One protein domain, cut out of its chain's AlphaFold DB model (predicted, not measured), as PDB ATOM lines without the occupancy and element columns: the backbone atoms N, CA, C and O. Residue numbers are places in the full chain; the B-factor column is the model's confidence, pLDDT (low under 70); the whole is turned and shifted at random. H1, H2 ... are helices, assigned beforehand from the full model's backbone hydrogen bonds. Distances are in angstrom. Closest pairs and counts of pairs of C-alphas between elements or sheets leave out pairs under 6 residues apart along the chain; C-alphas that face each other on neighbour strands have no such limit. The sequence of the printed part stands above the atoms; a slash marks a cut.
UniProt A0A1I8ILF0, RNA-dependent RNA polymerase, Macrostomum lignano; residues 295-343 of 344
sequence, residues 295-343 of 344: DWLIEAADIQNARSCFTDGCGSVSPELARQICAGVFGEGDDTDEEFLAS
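What this domain is: This is residues 295 to 343 of the 344 residues of the protein "RNA-dependent RNA polymerase" of Macrostomum lignano (UniProt A0A1I8ILF0). There is little regular structure here: one helix, H1, with a long loop of residues 295 to 318 leading into it, which folds back near Ala 306 at the far end of the model. Beyond H1 the chain folds back to a short second helix, H2. The 49 printed residues have two named helices, H1 then H2, and no named strand; the class is all helix, though these hold only 17 residues. The whole is extended and elongated, with a radius of gyration of the C-alphas of 15.5 A and spans of 47 by 26 by 16 A.

How they stand to each other: Start at H1, residues 319 to 330, and look across to H2, residues 338 to 342. They are close but not clearly touching: their closest C-alphas, of Arg 323 and Leu 341, are 7.4 A apart. In H1 and H2 every O i to N i+4 pair is within hydrogen-bond range.

Where its parts are: Find C-alpha 319 at (-43.266, -32.474, -24.867); from there H1 runs 16.2 A to C-alpha 330. H2 runs 6.1 A, ending at C-alpha 342, (-49.089, -27.420, -32.103).

The domain as a whole: The farthest C-alphas, of Ala 306 and Gly 333, are 47.5 A apart. The printed part has no cut, and the link from H1 to H2 is short. Residues 328 to 335, of which 328 to 330 belong to H1, stand free. Residues 330 to 343 have pLDDT under 70.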
ATOM      1  N   ASP A 295     -29.690 -38.153 -15.261       91.62
ATOM      2  CA  ASP A 295     -30.338 -37.302 -14.257       91.62
ATOM      3  C   ASP A 295     -31.722 -36.791 -14.688       91.62
ATOM      4  O   ASP A 295     -32.476 -36.287 -13.860       91.62
ATOM      5  N   TRP A 296     -32.082 -36.940 -15.967       90.75
ATOM      6  CA  TRP A 296     -33.411 -36.598 -16.485       90.75
ATOM      7  C   TRP A 296     -34.368 -37.796 -16.483       90.75
ATOM      8  O   TRP A 296     -35.544 -37.650 -16.821       90.75
ATOM      9  N   LEU A 297     -33.882 -38.984 -16.110       91.50
ATOM     10  CA  LEU A 297     -34.704 -40.177 -15.957       91.50
ATOM     11  C   LEU A 297     -35.405 -40.137 -14.599       91.50
ATOM     12  O   LEU A 297     -34.765 -40.085 -13.550       91.50
ATOM     13  N   ILE A 298     -36.735 -40.185 -14.625       91.00
ATOM     14  CA  ILE A 298     -37.568 -40.223 -13.425       91.00
ATOM     15  C   ILE A 298     -38.247 -41.588 -13.375       91.00
ATOM     16  O   ILE A 298     -39.045 -41.921 -14.251       91.00
ATOM     17  N   GLU A 299     -37.945 -42.376 -12.343       88.69
ATOM     18  CA  GLU A 299     -38.678 -43.611 -12.070       88.69
ATOM     19  C   GLU A 299     -40.040 -43.268 -11.459       88.69
ATOM     20  O   GLU A 299     -40.132 -42.712 -10.361       88.69
ATOM     21  N   ALA A 300     -41.109 -43.582 -12.187       88.00
ATOM     22  CA  ALA A 300     -42.476 -43.444 -11.707       88.00
ATOM     23  C   ALA A 300     -42.992 -44.796 -11.208       88.00
ATOM     24  O   ALA A 300     -42.768 -45.830 -11.838       88.00
ATOM     25  N   ALA A 301     -43.704 -44.786 -10.082       89.94
ATOM     26  CA  ALA A 301     -44.405 -45.973  -9.614       89.94
ATOM     27  C   ALA A 301     -45.572 -46.301 -10.553       89.94
ATOM     28  O   ALA A 301     -46.284 -45.400 -11.003       89.94
ATOM     29  N   ASP A 302     -45.792 -47.594 -10.791       91.69
ATOM     30  CA  ASP A 302     -46.928 -48.049 -11.579       91.69
ATOM     31  C   ASP A 302     -48.259 -47.606 -10.961       91.69
ATOM     32  O   ASP A 302     -48.504 -47.753  -9.758       91.69
ATOM     33  N   ILE A 303     -49.162 -47.113 -11.807       92.44
ATOM     34  CA  ILE A 303     -50.544 -46.854 -11.416       92.44
ATOM     35  C   ILE A 303     -51.255 -48.202 -11.413       92.44
ATOM     36  O   ILE A 303     -51.437 -48.827 -12.455       92.44
ATOM     37  N   GLN A 304     -51.682 -48.660 -10.240       94.69
ATOM     38  CA  GLN A 304     -52.313 -49.967 -10.071       94.69
ATOM     39  C   GLN A 304     -53.451 -49.930  -9.049       94.69
ATOM     40  O   GLN A 304     -53.494 -49.077  -8.162       94.69
ATOM     41  N   ASN A 305     -54.373 -50.886  -9.152       92.75
ATOM     42  CA  ASN A 305     -55.311 -51.232  -8.086       92.75
ATOM     43  C   ASN A 305     -55.039 -52.665  -7.592       92.75
ATOM     44  O   ASN A 305     -54.120 -53.334  -8.054       92.75
ATOM     45  N   ALA A 306     -55.867 -53.174  -6.676       89.50
ATOM     46  CA  ALA A 306     -55.682 -54.508  -6.095       89.50
ATOM     47  C   ALA A 306     -55.736 -55.682  -7.102       89.50
ATOM     48  O   ALA A 306     -55.405 -56.804  -6.731       89.50
ATOM     49  N   ARG A 307     -56.206 -55.470  -8.338       90.94
ATOM     50  CA  ARG A 307     -56.417 -56.529  -9.344       90.94
ATOM     51  C   ARG A 307     -55.650 -56.310 -10.645       90.94
ATOM     52  O   ARG A 307     -55.571 -57.240 -11.446       90.94
ATOM     53  N   SER A 308     -55.156 -55.104 -10.912       89.19
ATOM     54  CA  SER A 308     -54.613 -54.745 -12.224       89.19
ATOM     55  C   SER A 308     -53.596 -53.609 -12.130       89.19
ATOM     56  O   SER A 308     -53.798 -52.654 -11.377       89.19
ATOM     57  N   CYS A 309     -52.542 -53.704 -12.944       92.00
ATOM     58  CA  CYS A 309     -51.624 -52.609 -13.243       92.00
ATOM     59  C   CYS A 309     -52.101 -51.896 -14.515       92.00
ATOM     60  O   CYS A 309     -52.380 -52.549 -15.520       92.00
ATOM     61  N   PHE A 310     -52.242 -50.573 -14.459       91.62
ATOM     62  CA  PHE A 310     -52.735 -49.741 -15.557       91.62
ATOM     63  C   PHE A 310     -51.614 -49.164 -16.424       91.62
ATOM     64  O   PHE A 310     -51.882 -48.740 -17.544       91.62
ATOM     65  N   THR A 311     -50.380 -49.139 -15.920       90.88
ATOM     66  CA  THR A 311     -49.212 -48.559 -16.603       90.88
ATOM     67  C   THR A 311     -48.158 -49.594 -16.970       90.88
ATOM     68  O   THR A 311     -47.033 -49.220 -17.285       90.88
ATOM     69  N   ASP A 312     -48.510 -50.885 -16.985       87.00
ATOM     70  CA  ASP A 312     -47.579 -51.953 -17.354       87.00
ATOM     71  C   ASP A 312     -46.992 -51.695 -18.754       87.00
ATOM     72  O   ASP A 312     -47.706 -51.637 -19.759       87.00
ATOM     73  N   GLY A 313     -45.678 -51.472 -18.799       84.56
ATOM     74  CA  GLY A 313     -44.937 -51.161 -20.022       84.56
ATOM     75  C   GLY A 313     -45.111 -49.734 -20.561       84.56
ATOM     76  O   GLY A 313     -44.663 -49.468 -21.677       84.56
ATOM     77  N   CYS A 314     -45.729 -48.823 -19.808       89.12
ATOM     78  CA  CYS A 314     -45.957 -47.434 -20.211       89.12
ATOM     79  C   CYS A 314     -45.057 -46.456 -19.443       89.12
ATOM     80  O   CYS A 314     -44.685 -46.681 -18.297       89.12
ATOM     81  N   GLY A 315     -44.743 -45.326 -20.075       89.25
ATOM     82  CA  GLY A 315     -44.002 -44.223 -19.469       89.25
ATOM     83  C   GLY A 315     -44.306 -42.912 -20.185       89.25
ATOM     84  O   GLY A 315     -44.902 -42.908 -21.263       89.25
ATOM     85  N   SER A 316     -43.916 -41.795 -19.579       90.88
ATOM     86  CA  SER A 316     -44.127 -40.455 -20.132       90.88
ATOM     87  C   SER A 316     -42.804 -39.858 -20.605       90.88
ATOM     88  O   SER A 316     -41.760 -40.085 -19.997       90.88
ATOM     89  N   VAL A 317     -42.854 -39.055 -21.664       93.31
ATOM     90  CA  VAL A 317     -41.746 -38.197 -22.102       93.31
ATOM     91  C   VAL A 317     -42.201 -36.743 -22.050       93.31
ATOM     92  O   VAL A 317     -43.397 -36.466 -22.147       93.31
ATOM     93  N   SER A 318     -41.270 -35.803 -21.879       91.81
ATOM     94  CA  SER A 318     -41.623 -34.384 -21.937       91.81
ATOM     95  C   SER A 318     -42.031 -33.986 -23.366       91.81
ATOM     96  O   SER A 318     -41.501 -34.556 -24.327       91.81
ATOM     97  N   PRO A 319     -42.910 -32.981 -23.539       92.88
ATOM     98  CA  PRO A 319     -43.266 -32.474 -24.867       92.88
ATOM     99  C   PRO A 319     -42.043 -32.017 -25.678       92.88
ATOM    100  O   PRO A 319     -41.973 -32.220 -26.885       92.88
ATOM    101  N   GLU A 320     -41.037 -31.451 -25.005       89.69
ATOM    102  CA  GLU A 320     -39.769 -31.055 -25.626       89.69
ATOM    103  C   GLU A 320     -38.999 -32.257 -26.185       89.69
ATOM    104  O   GLU A 320     -38.599 -32.249 -27.348       89.69
ATOM    105  N   LEU A 321     -38.843 -33.322 -25.390       90.06
ATOM    106  CA  LEU A 321     -38.170 -34.540 -25.837       90.06
ATOM    107  C   LEU A 321     -38.939 -35.214 -26.981       90.06
ATOM    108  O   LEU A 321     -38.325 -35.688 -27.936       90.06
ATOM    109  N   ALA A 322     -40.274 -35.220 -26.925       90.75
ATOM    110  CA  ALA A 322     -41.111 -35.727 -28.009       90.75
ATOM    111  C   ALA A 322     -40.870 -34.955 -29.318       90.75
ATOM    112  O   ALA A 322     -40.624 -35.576 -30.352       90.75
ATOM    113  N   ARG A 323     -40.844 -33.614 -29.267       88.38
ATOM    114  CA  ARG A 323     -40.539 -32.765 -30.432       88.38
ATOM    115  C   ARG A 323     -39.142 -33.034 -30.996       88.38
ATOM    116  O   ARG A 323     -39.001 -33.183 -32.208       88.38
ATOM    117  N   GLN A 324     -38.128 -33.181 -30.142       87.25
ATOM    118  CA  GLN A 324     -36.762 -33.516 -30.569       87.25
ATOM    119  C   GLN A 324     -36.678 -34.887 -31.249       87.25
ATOM    120  O   GLN A 324     -36.022 -35.026 -32.282       87.25
ATOM    121  N   ILE A 325     -37.368 -35.898 -30.706       87.38
ATOM    122  CA  ILE A 325     -37.446 -37.229 -31.319       87.38
ATOM    123  C   ILE A 325     -38.127 -37.139 -32.688       87.38
ATOM    124  O   ILE A 325     -37.599 -37.686 -33.655       87.38
ATOM    125  N   CYS A 326     -39.258 -36.435 -32.796       84.25
ATOM    126  CA  CYS A 326     -39.967 -36.261 -34.064       84.25
ATOM    127  C   CYS A 326     -39.084 -35.584 -35.120       84.25
ATOM    128  O   CYS A 326     -38.951 -36.114 -36.222       84.25
ATOM    129  N   ALA A 327     -38.411 -34.485 -34.773       80.19
ATOM    130  CA  ALA A 327     -37.508 -33.787 -35.686       80.19
ATOM    131  C   ALA A 327     -36.324 -34.672 -36.127       80.19
ATOM    132  O   ALA A 327     -36.007 -34.746 -37.315       80.19
ATOM    133  N   GLY A 328     -35.696 -35.399 -35.194       72.12
ATOM    134  CA  GLY A 328     -34.563 -36.285 -35.491       72.12
ATOM    135  C   GLY A 328     -34.942 -37.513 -36.328       72.12
ATOM    136  O   GLY A 328     -34.159 -37.976 -37.166       72.12
ATOM    137  N   VAL A 329     -36.158 -38.031 -36.137       70.69
ATOM    138  CA  VAL A 329     -36.672 -39.185 -36.873       70.69
ATOM    139  C   VAL A 329     -37.185 -38.766 -38.246       70.69
ATOM    140  O   VAL A 329     -36.720 -39.327 -39.231       70.69
ATOM    141  N   PHE A 330     -38.090 -37.801 -38.364       68.19
ATOM    142  CA  PHE A 330     -38.784 -37.507 -39.626       68.19
ATOM    143  C   PHE A 330     -38.101 -36.417 -40.475       68.19
ATOM    144  O   PHE A 330     -38.260 -36.406 -41.690       68.19
ATOM    145  N   GLY A 331     -37.207 -35.611 -39.887       58.03
ATOM    146  CA  GLY A 331     -36.549 -34.489 -40.563       58.03
ATOM    147  C   GLY A 331     -37.477 -33.280 -40.720       58.03
ATOM    148  O   GLY A 331     -38.690 -33.430 -40.781       58.03
ATOM    149  N   GLU A 332     -36.912 -32.073 -40.811       49.72
ATOM    150  CA  GLU A 332     -37.648 -30.791 -40.917       49.72
ATOM    151  C   GLU A 332     -38.378 -30.573 -42.267       49.72
ATOM    152  O   GLU A 332     -38.596 -29.441 -42.682       49.72
ATOM    153  N   GLY A 333     -38.724 -31.633 -43.002       46.84
ATOM    154  CA  GLY A 333     -39.318 -31.509 -44.340       46.84
ATOM    155  C   GLY A 333     -40.135 -32.701 -44.830       46.84
ATOM    156  O   GLY A 333     -40.527 -32.699 -45.993       46.84
ATOM    157  N   ASP A 334     -40.389 -33.711 -43.990       45.91
ATOM    158  CA  ASP A 334     -41.603 -34.514 -44.173       45.91
ATOM    159  C   ASP A 334     -42.743 -33.628 -43.666       45.91
ATOM    160  O   ASP A 334     -42.624 -33.118 -42.548       45.91
ATOM    161  N   ASP A 335     -43.781 -33.419 -44.483       45.91
ATOM    162  CA  ASP A 335     -45.014 -32.684 -44.159       45.91
ATOM    163  C   ASP A 335     -45.645 -33.253 -42.875       45.91
ATOM    164  O   ASP A 335     -46.558 -34.074 -42.880       45.91
ATOM    165  N   THR A 336     -45.077 -32.870 -41.742       49.22
ATOM    166  CA  THR A 336     -45.615 -33.092 -40.418       49.22
ATOM    167  C   THR A 336     -46.472 -31.875 -40.199       49.22
ATOM    168  O   THR A 336     -45.952 -30.784 -39.985       49.22
ATOM    169  N   ASP A 337     -47.780 -32.076 -40.363       49.97
ATOM    170  CA  ASP A 337     -48.807 -31.072 -40.133       49.97
ATOM    171  C   ASP A 337     -48.420 -30.247 -38.899       49.97
ATOM    172  O   ASP A 337     -48.390 -30.771 -37.781       49.97
ATOM    173  N   GLU A 338     -48.082 -28.966 -39.086       52.69
ATOM    174  CA  GLU A 338     -47.743 -28.061 -37.976       52.69
ATOM    175  C   GLU A 338     -48.857 -28.059 -36.910       52.69
ATOM    176  O   GLU A 338     -48.604 -27.836 -35.728       52.69
ATOM    177  N   GLU A 339     -50.081 -28.412 -37.310       49.78
ATOM    178  CA  GLU A 339     -51.258 -28.619 -36.468       49.78
ATOM    179  C   GLU A 339     -51.109 -29.785 -35.459       49.78
ATOM    180  O   GLU A 339     -51.610 -29.705 -34.335       49.78
ATOM    181  N   PHE A 340     -50.376 -30.851 -35.801       49.91
ATOM    182  CA  PHE A 340     -50.108 -31.984 -34.902       49.91
ATOM    183  C   PHE A 340     -49.037 -31.645 -33.858       49.91
ATOM    184  O   PHE A 340     -49.164 -32.013 -32.692       49.91
ATOM    185  N   LEU A 341     -48.002 -30.895 -34.248       49.84
ATOM    186  CA  LEU A 341     -46.977 -30.417 -33.313       49.84
ATOM    187  C   LEU A 341     -47.486 -29.280 -32.416       49.84
ATOM    188  O   LEU A 341     -47.016 -29.153 -31.290       49.84
ATOM    189  N   ALA A 342     -48.451 -28.481 -32.885       52.19
ATOM    190  CA  ALA A 342     -49.089 -27.420 -32.103       52.19
ATOM    191  C   ALA A 342     -50.186 -27.916 -31.139       52.19
ATOM    192  O   ALA A 342     -50.618 -27.154 -30.274       52.19
ATOM    193  N   SER A 343     -50.649 -29.165 -31.280       45.66
ATOM    194  CA  SER A 343     -51.684 -29.772 -30.423       45.66
ATOM    195  C   SER A 343     -51.156 -30.742 -29.354       45.66
ATOM    196  O   SER A 343     -51.956 -31.210 -28.539       45.66
TER     197      SER A 343